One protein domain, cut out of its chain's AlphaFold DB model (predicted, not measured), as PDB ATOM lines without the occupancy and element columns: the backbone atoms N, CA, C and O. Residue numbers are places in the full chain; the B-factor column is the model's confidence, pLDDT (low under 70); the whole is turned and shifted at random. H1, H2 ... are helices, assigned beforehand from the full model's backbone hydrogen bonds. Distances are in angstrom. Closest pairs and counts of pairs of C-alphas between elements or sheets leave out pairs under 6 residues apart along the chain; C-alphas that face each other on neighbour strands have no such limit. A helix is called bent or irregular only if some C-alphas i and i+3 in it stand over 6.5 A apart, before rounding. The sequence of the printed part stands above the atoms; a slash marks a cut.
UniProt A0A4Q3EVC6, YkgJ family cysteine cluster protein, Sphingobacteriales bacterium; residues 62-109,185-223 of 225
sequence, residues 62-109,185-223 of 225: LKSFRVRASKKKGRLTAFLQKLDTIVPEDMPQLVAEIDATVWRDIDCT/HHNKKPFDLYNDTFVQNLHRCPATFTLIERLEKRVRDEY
ATOM      1  N   LEU A  62       3.063  48.922   3.616       88.50
ATOM      2  CA  LEU A  62       2.134  48.692   2.513       88.50
ATOM      3  C   LEU A  62       2.684  47.716   1.463       88.50
ATOM      4  O   LEU A  62       1.895  47.072   0.765       88.50
ATOM      5  N   LYS A  63       4.009  47.568   1.331       91.00
ATOM      6  CA  LYS A  63       4.608  46.636   0.371       91.00
ATOM      7  C   LYS A  63       4.398  45.198   0.834       91.00
ATOM      8  O   LYS A  63       3.878  44.390   0.060       91.00
ATOM      9  N   SER A  64       4.735  44.875   2.084       91.69
ATOM     10  CA  SER A  64       4.469  43.534   2.625       91.69
ATOM     11  C   SER A  64       2.974  43.245   2.740       91.69
ATOM     12  O   SER A  64       2.556  42.126   2.420       91.69
ATOM     13  N   PHE A  65       2.155  44.244   3.088       92.38
ATOM     14  CA  PHE A  65       0.696  44.134   3.045       92.38
ATOM     15  C   PHE A  65       0.207  43.695   1.662       92.38
ATOM     16  O   PHE A  65      -0.481  42.681   1.567       92.38
ATOM     17  N   ARG A  66       0.601  44.384   0.582       92.88
ATOM     18  CA  ARG A  66       0.167  44.047  -0.788       92.88
ATOM     19  C   ARG A  66       0.546  42.620  -1.180       92.88
ATOM     20  O   ARG A  66      -0.269  41.910  -1.770       92.88
ATOM     21  N   VAL A  67       1.748  42.170  -0.811       95.50
ATOM     22  CA  VAL A  67       2.194  40.788  -1.059       95.50
ATOM     23  C   VAL A  67       1.330  39.783  -0.292       95.50
ATOM     24  O   VAL A  67       0.878  38.793  -0.872       95.50
ATOM     25  N   ARG A  68       1.069  40.023   0.999       95.81
ATOM     26  CA  ARG A  68       0.201  39.163   1.821       95.81
ATOM     27  C   ARG A  68      -1.233  39.131   1.297       95.81
ATOM     28  O   ARG A  68      -1.797  38.043   1.173       95.81
ATOM     29  N   ALA A  69      -1.789  40.297   0.980       95.81
ATOM     30  CA  ALA A  69      -3.136  40.453   0.455       95.81
ATOM     31  C   ALA A  69      -3.303  39.685  -0.855       95.81
ATOM     32  O   ALA A  69      -4.222  38.882  -0.969       95.81
ATOM     33  N   SER A  70      -2.364  39.838  -1.793       96.50
ATOM     34  CA  SER A  70      -2.366  39.101  -3.062       96.50
ATOM     35  C   SER A  70      -2.369  37.583  -2.850       96.50
ATOM     36  O   SER A  70      -3.241  36.888  -3.372       96.50
ATOM     37  N   LYS A  71      -1.474  37.066  -1.995       97.62
ATOM     38  CA  LYS A  71      -1.367  35.623  -1.712       97.62
ATOM     39  C   LYS A  71      -2.637  35.019  -1.105       97.62
ATOM     40  O   LYS A  71      -2.924  33.854  -1.356       97.62
ATOM     41  N   LYS A  72      -3.370  35.773  -0.280       98.00
ATOM     42  CA  LYS A  72      -4.554  35.266   0.437       98.00
ATOM     43  C   LYS A  72      -5.885  35.683  -0.191       98.00
ATOM     44  O   LYS A  72      -6.916  35.179   0.246       98.00
ATOM     45  N   LYS A  73      -5.879  36.546  -1.216       96.88
ATOM     46  CA  LYS A  73      -7.090  37.126  -1.820       96.88
ATOM     47  C   LYS A  73      -8.108  36.058  -2.211       96.88
ATOM     48  O   LYS A  73      -9.228  36.119  -1.731       96.88
ATOM     49  N   GLY A  74      -7.710  35.052  -2.994       98.00
ATOM     50  CA  GLY A  74      -8.633  34.003  -3.448       98.00
ATOM     51  C   GLY A  74      -9.301  33.243  -2.296       98.00
ATOM     52  O   GLY A  74     -10.508  33.025  -2.319       98.00
ATOM     53  N   ARG A  75      -8.536  32.917  -1.244       97.94
ATOM     54  CA  ARG A  75      -9.049  32.221  -0.055       97.94
ATOM     55  C   ARG A  75     -10.054  33.074   0.722       97.94
ATOM     56  O   ARG A  75     -11.123  32.585   1.071       97.94
ATOM     57  N   LEU A  76      -9.714  34.337   0.980       98.50
ATOM     58  CA  LEU A  76     -10.580  35.256   1.725       98.50
ATOM     59  C   LEU A  76     -11.828  35.642   0.922       98.50
ATOM     60  O   LEU A  76     -12.900  35.779   1.500       98.50
ATOM     61  N   THR A  77     -11.721  35.758  -0.405       98.31
ATOM     62  CA  THR A  77     -12.879  35.950  -1.285       98.31
ATOM     63  C   THR A  77     -13.833  34.763  -1.215       98.31
ATOM     64  O   THR A  77     -15.021  34.973  -1.005       98.31
ATOM     65  N   ALA A  78     -13.331  33.527  -1.303       98.00
ATOM     66  CA  ALA A  78     -14.173  32.337  -1.174       98.00
ATOM     67  C   ALA A  78     -14.849  32.240   0.208       98.00
ATOM     68  O   ALA A  78     -15.988  31.790   0.311       98.00
ATOM     69  N   PHE A  79     -14.165  32.679   1.270       98.12
ATOM     70  CA  PHE A  79     -14.754  32.780   2.605       98.12
ATOM     71  C   PHE A  79     -15.926  33.773   2.647       98.12
ATOM     72  O   PHE A  79     -17.004  33.407   3.106       98.12
ATOM     73  N   LEU A  80     -15.740  34.988   2.123       97.50
ATOM     74  CA  LEU A  80     -16.789  36.015   2.065       97.50
ATOM     75  C   LEU A  80     -17.988  35.571   1.216       97.50
ATOM     76  O   LEU A  80     -19.118  35.681   1.665       97.50
ATOM     77  N   GLN A  81     -17.746  34.967   0.052       96.50
ATOM     78  CA  GLN A  81     -18.818  34.443  -0.807       96.50
ATOM     79  C   GLN A  81     -19.627  33.332  -0.134       96.50
ATOM     80  O   GLN A  81     -20.827  33.206  -0.351       96.50
ATOM     81  N   LYS A  82     -18.985  32.503   0.698       95.50
ATOM     82  CA  LYS A  82     -19.713  31.504   1.484       95.50
ATOM     83  C   LYS A  82     -20.516  32.157   2.615       95.50
ATOM     84  O   LYS A  82     -21.632  31.708   2.870       95.50
ATOM     85  N   LEU A  83     -20.010  33.228   3.236       94.69
ATOM     86  CA  LEU A  83     -20.770  34.005   4.223       94.69
ATOM     87  C   LEU A  83     -22.050  34.623   3.639       94.69
ATOM     88  O   LEU A  83     -22.998  34.781   4.390       94.69
ATOM     89  N   ASP A  84     -22.132  34.902   2.334       92.19
ATOM     90  CA  ASP A  84     -23.389  35.354   1.696       92.19
ATOM     91  C   ASP A  84     -24.505  34.302   1.752       92.19
ATOM     92  O   ASP A  84     -25.683  34.607   1.571       92.19
ATOM     93  N   THR A  85     -24.128  33.040   1.963       91.44
ATOM     94  CA  THR A  85     -25.051  31.904   1.958       91.44
ATOM     95  C   THR A  85     -25.260  31.309   3.335       91.44
ATOM     96  O   THR A  85     -26.359  30.856   3.619       91.44
ATOM     97  N   ILE A  86     -24.242  31.283   4.194       91.12
ATOM     98  CA  ILE A  86     -24.367  30.707   5.530       91.12
ATOM     99  C   ILE A  86     -23.724  31.655   6.535       91.12
ATOM    100  O   ILE A  86     -22.511  31.878   6.505       91.12
ATOM    101  N   VAL A  87     -24.547  32.212   7.421       92.56
ATOM    102  CA  VAL A  87     -24.150  33.268   8.357       92.56
ATOM    103  C   VAL A  87     -24.231  32.732   9.791       92.56
ATOM    104  O   VAL A  87     -25.254  32.161  10.174       92.56
ATOM    105  N   PRO A  88     -23.183  32.905  10.618       92.88
ATOM    106  CA  PRO A  88     -23.284  32.686  12.058       92.88
ATOM    107  C   PRO A  88     -24.397  33.521  12.698       92.88
ATOM    108  O   PRO A  88     -24.467  34.729  12.481       92.88
ATOM    109  N   GLU A  89     -25.231  32.915  13.543       90.81
ATOM    110  CA  GLU A  89     -26.326  33.635  14.217       90.81
ATOM    111  C   GLU A  89     -25.815  34.825  15.059       90.81
ATOM    112  O   GLU A  89     -26.420  35.897  15.091       90.81
ATOM    113  N   ASP A  90     -24.641  34.677  15.677       92.44
ATOM    114  CA  ASP A  90     -23.960  35.699  16.476       92.44
ATOM    115  C   ASP A  90     -22.962  36.559  15.669       92.44
ATOM    116  O   ASP A  90     -22.126  37.258  16.254       92.44
ATOM    117  N   MET A  91     -23.063  36.585  14.330       93.44
ATOM    118  CA  MET A  91     -22.168  37.353  13.448       93.44
ATOM    119  C   MET A  91     -22.016  38.833  13.849       93.44
ATOM    120  O   MET A  91     -20.886  39.332  13.846       93.44
ATOM    121  N   PRO A  92     -23.076  39.575  14.246       93.62
ATOM    122  CA  PRO A  92     -22.915  40.963  14.676       93.62
ATOM    123  C   PRO A  92     -21.960  41.131  15.863       93.62
ATOM    124  O   PRO A  92     -21.158  42.070  15.849       93.62
ATOM    125  N   GLN A  93     -22.025  40.229  16.848       94.56
ATOM    126  CA  GLN A  93     -21.150  40.237  18.019       94.56
ATOM    127  C   GLN A  93     -19.734  39.796  17.642       94.56
ATOM    128  O   GLN A  93     -18.770  40.470  18.005       94.56
ATOM    129  N   LEU A  94     -19.610  38.730  16.848       95.12
ATOM    130  CA  LEU A  94     -18.324  38.227  16.371       95.12
ATOM    131  C   LEU A  94     -17.527  39.304  15.616       95.12
ATOM    132  O   LEU A  94     -16.339  39.505  15.883       95.12
ATOM    133  N   VAL A  95     -18.181  40.032  14.705       96.25
ATOM    134  CA  VAL A  95     -17.567  41.143  13.964       96.25
ATOM    135  C   VAL A  95     -17.135  42.256  14.912       96.25
ATOM    136  O   VAL A  95     -16.012  42.729  14.789       96.25
ATOM    137  N   ALA A  96     -17.983  42.662  15.864       95.88
ATOM    138  CA  ALA A  96     -17.656  43.746  16.793       95.88
ATOM    139  C   ALA A  96     -16.437  43.416  17.674       95.88
ATOM    140  O   ALA A  96     -15.545  44.251  17.836       95.88
ATOM    141  N   GLU A  97     -16.362  42.187  18.197       96.56
ATOM    142  CA  GLU A  97     -15.229  41.715  19.002       96.56
ATOM    143  C   GLU A  97     -13.923  41.723  18.200       96.56
ATOM    144  O   GLU A  97     -12.895  42.220  18.673       96.56
ATOM    145  N   ILE A  98     -13.950  41.192  16.974       97.44
ATOM    146  CA  ILE A  98     -12.761  41.120  16.123       97.44
ATOM    147  C   ILE A  98     -12.360  42.512  15.638       97.44
ATOM    148  O   ILE A  98     -11.173  42.831  15.692       97.44
ATOM    149  N   ASP A  99     -13.300  43.352  15.215       96.31
ATOM    150  CA  ASP A  99     -13.013  44.697  14.711       96.31
ATOM    151  C   ASP A  99     -12.331  45.568  15.778       96.31
ATOM    152  O   ASP A  99     -11.314  46.209  15.511       96.31
ATOM    153  N   ALA A 100     -12.770  45.471  17.036       95.56
ATOM    154  CA  ALA A 100     -12.096  46.119  18.163       95.56
ATOM    155  C   ALA A 100     -10.641  45.644  18.360       95.56
ATOM    156  O   ALA A 100      -9.805  46.363  18.909       95.56
ATOM    157  N   THR A 101     -10.298  44.424  17.933       95.44
ATOM    158  CA  THR A 101      -8.899  43.964  17.912       95.44
ATOM    159  C   THR A 101      -8.127  44.513  16.715       95.44
ATOM    160  O   THR A 101      -6.935  44.763  16.839       95.44
ATOM    161  N   VAL A 102      -8.782  44.713  15.569       94.50
ATOM    162  CA  VAL A 102      -8.160  45.228  14.340       94.50
ATOM    163  C   VAL A 102      -7.718  46.675  14.535       94.50
ATOM    164  O   VAL A 102      -6.568  46.998  14.245       94.50
ATOM    165  N   TRP A 103      -8.582  47.523  15.095       92.06
ATOM    166  CA  TRP A 103      -8.280  48.941  15.328       92.06
ATOM    167  C   TRP A 103      -7.235  49.197  16.419       92.06
ATOM    168  O   TRP A 103      -6.709  50.300  16.512       92.06
ATOM    169  N   ARG A 104      -6.884  48.182  17.220       91.75
ATOM    170  CA  ARG A 104      -5.719  48.253  18.117       91.75
ATOM    171  C   ARG A 104      -4.392  48.066  17.385       91.75
ATOM    172  O   ARG A 104      -3.375  48.560  17.857       91.75
ATOM    173  N   ASP A 105      -4.414  47.380  16.245       88.31
ATOM    174  CA  ASP A 105      -3.213  47.030  15.482       88.31
ATOM    175  C   ASP A 105      -3.035  47.900  14.228       88.31
ATOM    176  O   ASP A 105      -1.951  47.933  13.640       88.31
ATOM    177  N   ILE A 106      -4.102  48.568  13.775       88.81
ATOM    178  CA  ILE A 106      -4.151  49.277  12.495       88.81
ATOM    179  C   ILE A 106      -4.671  50.695  12.687       88.81
ATOM    180  O   ILE A 106      -5.821  50.899  13.065       88.81
ATOM    181  N   ASP A 107      -3.834  51.661  12.313       86.19
ATOM    182  CA  ASP A 107      -4.193  53.072  12.237       86.19
ATOM    183  C   ASP A 107      -4.356  53.502  10.769       86.19
ATOM    184  O   ASP A 107      -3.412  53.474   9.969       86.19
ATOM    185  N   CYS A 108      -5.578  53.893  10.395       81.62
ATOM    186  CA  CYS A 108      -5.883  54.327   9.034       81.62
ATOM    187  C   CYS A 108      -5.217  55.665   8.677       81.62
ATOM    188  O   CYS A 108      -4.909  55.877   7.498       81.62
ATOM    189  N   THR A 109      -4.934  56.513   9.671       81.00
ATOM    190  CA  THR A 109      -4.289  57.823   9.497       81.00
ATOM    191  C   THR A 109      -2.814  57.697   9.120       81.00
ATOM    192  O   THR A 109      -2.267  58.578   8.468       81.00
ATOM    193  N   HIS A 185     -16.384  50.455   6.346       92.94
ATOM    194  CA  HIS A 185     -17.755  49.956   6.523       92.94
ATOM    195  C   HIS A 185     -17.896  48.684   7.376       92.94
ATOM    196  O   HIS A 185     -18.905  47.987   7.296       92.94
ATOM    197  N   HIS A 186     -16.930  48.397   8.255       94.12
ATOM    198  CA  HIS A 186     -16.985  47.245   9.173       94.12
ATOM    199  C   HIS A 186     -18.209  47.263  10.112       94.12
ATOM    200  O   HIS A 186     -18.641  46.228  10.621       94.12
ATOM    201  N   ASN A 187     -18.786  48.445  10.335       89.56
ATOM    202  CA  ASN A 187     -19.943  48.659  11.197       89.56
ATOM    203  C   ASN A 187     -21.298  48.445  10.500       89.56
ATOM    204  O   ASN A 187     -22.322  48.506  11.182       89.56
ATOM    205  N   LYS A 188     -21.341  48.208   9.182       90.94
ATOM    206  CA  LYS A 188     -22.606  48.011   8.460       90.94
ATOM    207  C   LYS A 188     -23.305  46.730   8.907       90.94
ATOM    208  O   LYS A 188     -22.662  45.737   9.262       90.94
ATOM    209  N   LYS A 189     -24.638  46.791   8.943       90.12
ATOM    210  CA  LYS A 189     -25.517  45.711   9.403       90.12
ATOM    211  C   LYS A 189     -26.689  45.524   8.426       90.12
ATOM    212  O   LYS A 189     -27.281  46.533   8.039       90.12
ATOM    213  N   PRO A 190     -27.072  44.274   8.105       90.38
ATOM    214  CA  PRO A 190     -26.324  43.042   8.390       90.38
ATOM    215  C   PRO A 190     -24.976  43.018   7.636       90.38
ATOM    216  O   PRO A 190     -24.818  43.682   6.615       90.38
ATOM    217  N   PHE A 191     -23.962  42.384   8.234       92.50
ATOM    218  CA  PHE A 191     -22.557  42.511   7.803       92.50
ATOM    219  C   PHE A 191     -22.305  41.861   6.439       92.50
ATOM    220  O   PHE A 191     -21.578  42.405   5.612       92.50
ATOM    221  N   ASP A 192     -22.934  40.714   6.215       91.06
ATOM    222  CA  ASP A 192     -22.853  39.889   5.012       91.06
ATOM    223  C   ASP A 192     -23.284  40.639   3.742       91.06
ATOM    224  O   ASP A 192     -22.660  40.476   2.701       91.06
ATOM    225  N   LEU A 193     -24.215  41.595   3.830       94.00
ATOM    226  CA  LEU A 193     -24.616  42.409   2.670       94.00
ATOM    227  C   LEU A 193     -23.507  43.318   2.110       94.00
ATOM    228  O   LEU A 193     -23.692  43.926   1.058       94.00
ATOM    229  N   TYR A 194     -22.374  43.445   2.803       95.62
ATOM    230  CA  TYR A 194     -21.211  44.219   2.363       95.62
ATOM    231  C   TYR A 194     -20.027  43.339   1.927       95.62
ATOM    232  O   TYR A 194     -18.940  43.862   1.659       95.62
ATOM    233  N   ASN A 195     -20.205  42.018   1.809       96.25
ATOM    234  CA  ASN A 195     -19.131  41.090   1.448       96.25
ATOM    235  C   ASN A 195     -18.458  41.439   0.112       96.25
ATOM    236  O   ASN A 195     -17.226  41.432   0.046       96.25
ATOM    237  N   ASP A 196     -19.211  41.862  -0.907       95.94
ATOM    238  CA  ASP A 196     -18.648  42.347  -2.176       95.94
ATOM    239  C   ASP A 196     -17.725  43.560  -1.980       95.94
ATOM    240  O   ASP A 196     -16.612  43.613  -2.518       95.94
ATOM    241  N   THR A 197     -18.138  44.520  -1.147       95.25
ATOM    242  CA  THR A 197     -17.309  45.675  -0.774       95.25
ATOM    243  C   THR A 197     -16.043  45.224  -0.047       95.25
ATOM    244  O   THR A 197     -14.945  45.710  -0.343       95.25
ATOM    245  N   PHE A 198     -16.143  44.257   0.867       97.25
ATOM    246  CA  PHE A 198     -14.977  43.717   1.565       97.25
ATOM    247  C   PHE A 198     -14.023  42.995   0.611       97.25
ATOM    248  O   PHE A 198     -12.818  43.244   0.683       97.25
ATOM    249  N   VAL A 199     -14.525  42.199  -0.343       97.50
ATOM    250  CA  VAL A 199     -13.723  41.546  -1.396       97.50
ATOM    251  C   VAL A 199     -12.930  42.579  -2.197       97.50
ATOM    252  O   VAL A 199     -11.717  42.421  -2.398       97.50
ATOM    253  N   GLN A 200     -13.585  43.660  -2.625       95.06
ATOM    254  CA  GLN A 200     -12.929  44.754  -3.342       95.06
ATOM    255  C   GLN A 200     -11.866  45.443  -2.479       95.06
ATOM    256  O   GLN A 200     -10.836  45.873  -2.998       95.06
ATOM    257  N   ASN A 201     -12.052  45.492  -1.163       95.69
ATOM    258  CA  ASN A 201     -11.145  46.175  -0.247       95.69
ATOM    259  C   ASN A 201     -10.032  45.292   0.337       95.69
ATOM    260  O   ASN A 201      -9.076  45.847   0.877       95.69
ATOM    261  N   LEU A 202     -10.045  43.965   0.144       96.06
ATOM    262  CA  LEU A 202      -8.998  43.048   0.641       96.06
ATOM    263  C   LEU A 202      -7.567  43.451   0.244       96.06
ATOM    264  O   LEU A 202      -6.618  43.174   0.970       96.06
ATOM    265  N   HIS A 203      -7.398  44.088  -0.916       92.44
ATOM    266  CA  HIS A 203      -6.097  44.536  -1.425       92.44
ATOM    267  C   HIS A 203      -5.829  46.033  -1.202       92.44
ATOM    268  O   HIS A 203      -4.742  46.517  -1.518       92.44
ATOM    269  N   ARG A 204      -6.818  46.769  -0.681       91.62
ATOM    270  CA  ARG A 204      -6.784  48.228  -0.513       91.62
ATOM    271  C   ARG A 204      -6.695  48.634   0.947       91.62
ATOM    272  O   ARG A 204      -5.945  49.550   1.274       91.62
ATOM    273  N   CYS A 205      -7.449  47.970   1.813       94.38
ATOM    274  CA  CYS A 205      -7.549  48.309   3.219       94.38
ATOM    275  C   CYS A 205      -6.908  47.213   4.078       94.38
ATOM    276  O   CYS A 205      -7.437  46.102   4.160       94.38
ATOM    277  N   PRO A 206      -5.793  47.524   4.753       93.75
ATOM    278  CA  PRO A 206      -5.188  46.623   5.723       93.75
ATOM    279  C   PRO A 206      -6.142  46.248   6.860       93.75
ATOM    280  O   PRO A 206      -6.166  45.086   7.255       93.75
ATOM    281  N   ALA A 207      -6.981  47.184   7.323       95.12
ATOM    282  CA  ALA A 207      -7.994  46.906   8.343       95.12
ATOM    283  C   ALA A 207      -9.002  45.856   7.860       95.12
ATOM    284  O   ALA A 207      -9.213  44.860   8.547       95.12
ATOM    285  N   THR A 208      -9.558  46.014   6.654       96.69
ATOM    286  CA  THR A 208     -10.470  45.016   6.071       96.69
ATOM    287  C   THR A 208      -9.790  43.671   5.901       96.69
ATOM    288  O   THR A 208     -10.328  42.656   6.328       96.69
ATOM    289  N   PHE A 209      -8.584  43.640   5.337       97.06
ATOM    290  CA  PHE A 209      -7.843  42.394   5.181       97.06
ATOM    291  C   PHE A 209      -7.661  41.658   6.516       97.06
ATOM    292  O   PHE A 209      -7.924  40.458   6.602       97.06
ATOM    293  N   THR A 210      -7.240  42.369   7.564       96.81
ATOM    294  CA  THR A 210      -7.018  41.787   8.889       96.81
ATOM    295  C   THR A 210      -8.324  41.369   9.564       96.81
ATOM    296  O   THR A 210      -8.349  40.304  10.181       96.81
ATOM    297  N   LEU A 211      -9.407  42.139   9.413       97.81
ATOM    298  CA  LEU A 211     -10.738  41.760   9.891       97.81
ATOM    299  C   LEU A 211     -11.177  40.432   9.269       97.81
ATOM    300  O   LEU A 211     -11.491  39.494  10.001       97.81
ATOM    301  N   ILE A 212     -11.139  40.321   7.938       98.38
ATOM    302  CA  ILE A 212     -11.595  39.114   7.239       98.38
ATOM    303  C   ILE A 212     -10.682  37.917   7.534       98.38
ATOM    304  O   ILE A 212     -11.172  36.809   7.726       98.38
ATOM    305  N   GLU A 213      -9.366  38.118   7.651       98.25
ATOM    306  CA  GLU A 213      -8.426  37.053   8.037       98.25
ATOM    307  C   GLU A 213      -8.721  36.496   9.443       98.25
ATOM    308  O   GLU A 213      -8.656  35.283   9.657       98.25
ATOM    309  N   ARG A 214      -9.062  37.367  10.402       98.06
ATOM    310  CA  ARG A 214      -9.418  36.969  11.774       98.06
ATOM    311  C   ARG A 214     -10.805  36.339  11.852       98.06
ATOM    312  O   ARG A 214     -10.959  35.342  12.556       98.06
ATOM    313  N   LEU A 215     -11.776  36.882  11.114       97.69
ATOM    314  CA  LEU A 215     -13.117  36.309  10.987       97.69
ATOM    315  C   LEU A 215     -13.049  34.904  10.403       97.69
ATOM    316  O   LEU A 215     -13.563  33.983  11.027       97.69
ATOM    317  N   GLU A 216     -12.348  34.714   9.282       97.75
ATOM    318  CA  GLU A 216     -12.182  33.395   8.665       97.75
ATOM    319  C   GLU A 216     -11.645  32.383   9.676       97.75
ATOM    320  O   GLU A 216     -12.181  31.281   9.800       97.75
ATOM    321  N   LYS A 217     -10.597  32.759  10.418       97.44
ATOM    322  CA  LYS A 217     -10.015  31.884  11.433       97.44
ATOM    323  C   LYS A 217     -11.051  31.510  12.497       97.44
ATOM    324  O   LYS A 217     -11.248  30.329  12.757       97.44
ATOM    325  N   ARG A 218     -11.710  32.499  13.108       96.12
ATOM    326  CA  ARG A 218     -12.632  32.250  14.223       96.12
ATOM    327  C   ARG A 218     -13.878  31.487  13.786       96.12
ATOM    328  O   ARG A 218     -14.313  30.598  14.506       96.12
ATOM    329  N   VAL A 219     -14.393  31.770  12.591       95.81
ATOM    330  CA  VAL A 219     -15.540  31.050  12.033       95.81
ATOM    331  C   VAL A 219     -15.197  29.577  11.781       95.81
ATOM    332  O   VAL A 219     -15.928  28.695  12.220       95.81
ATOM    333  N   ARG A 220     -14.054  29.283  11.149       94.62
ATOM    334  CA  ARG A 220     -13.627  27.893  10.895       94.62
ATOM    335  C   ARG A 220     -13.376  27.101  12.179       94.62
ATOM    336  O   ARG A 220     -13.662  25.902  12.225       94.62
ATOM    337  N   ASP A 221     -12.846  27.765  13.203       94.75
ATOM    338  CA  ASP A 221     -12.540  27.143  14.491       94.75
ATOM    339  C   ASP A 221     -13.813  26.865  15.308       94.75
ATOM    340  O   ASP A 221     -13.958  25.784  15.877       94.75
ATOM    341  N   GLU A 222     -14.750  27.818  15.363       94.06
ATOM    342  CA  GLU A 222     -15.877  27.780  16.308       94.06
ATOM    343  C   GLU A 222     -17.199  27.292  15.714       94.06
ATOM    344  O   GLU A 222     -18.088  26.923  16.478       94.06
ATOM    345  N   TYR A 223     -17.351  27.263  14.393       93.12
ATOM    346  CA  TYR A 223     -18.615  26.945  13.729       93.12
ATOM    347  C   TYR A 223     -18.434  25.762  12.788       93.12
ATOM    348  O   TYR A 223     -17.313  25.444  12.368       93.12
TER     349      TYR A 223
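What this domain is: This is residues 62 to 109 and 185 to 223 of the 225 residues of the protein "YkgJ family cysteine cluster protein" of Sphingobacteriales bacterium (UniProt A0A4Q3EVC6). The long, bent helix H1 forms one side of a small helical body; H3 lies side by side with its second arm, H1b, and H4 crosses between H1b and H2. The first arm, H1a, reaches out at one end. The printed part has 87 residues with four named helices, in the order H1, H2, H3, H4, and no named strand; its class is all helix. It is compact, with a radius of gyration of the C-alphas of 12.1 A and spans of 36 by 26 by 23 A.

How they stand to each other: H1, residues 62 to 83, was assigned as one helix by its hydrogen bonds but is bent, with C-alphas 71 and 74 7.6 A apart. Its arms, H1a, residues 62 to 71, and H1b, residues 74 to 83, stand at a steep tilt of 69 degrees, only just short of about perpendicular. H3, residues 192 to 201, touches H1b at a shallow tilt of 15 degrees, opposite ways; the closest C-alphas, of Leu 80 and Asn 195, are 5.6 A apart. H3 is irregular, with C-alphas 193 and 196 7.7 A apart. H4, residues 206 to 222, is the hub. With residues 212 to 216 alone it touches H1b at a steep tilt of 63 degrees; the closest C-alphas, of Phe 79 and Glu 216, are 6.6 A apart. H2, residues 91 to 105, touches H4 at a steep tilt of 48 degrees, opposite ways, closest at the C-alphas of Asp 99 and Leu 211, 6.1 A apart. H3 and H4 touch only at the corner, and only just, with 3 pairs of C-alphas within 8 A; the closest, of Asn 201 and Thr 208, are 6.5 A apart. H1a is apart from H2 and H3. Every O i to N i+4 pair is within hydrogen-bond range in H1a, H1b and H4, against 9 of 11 in H2 and 4 of 6 in H3.

Where its parts are: H1a begins at C-alpha 62, (2.134, 48.692, 2.513), and spans 14.2 A; H1b spans 14.4 A, H2 21.4 A and H3 14.3 A. H4 spans 24.1 A and ends at C-alpha 222, (-15.877, 27.780, 16.308).

The domain as a whole: The C-alphas farthest apart, of Lys 63 and Glu 89, are 36.3 A apart. Residues 110 to 184 are not printed; C-alphas 109 and 185 are 15.9 A apart across the cut. Of the links printed whole, H1 to H2 is short and H3 to H4 tight. No printed residue is under 70 in pLDDT.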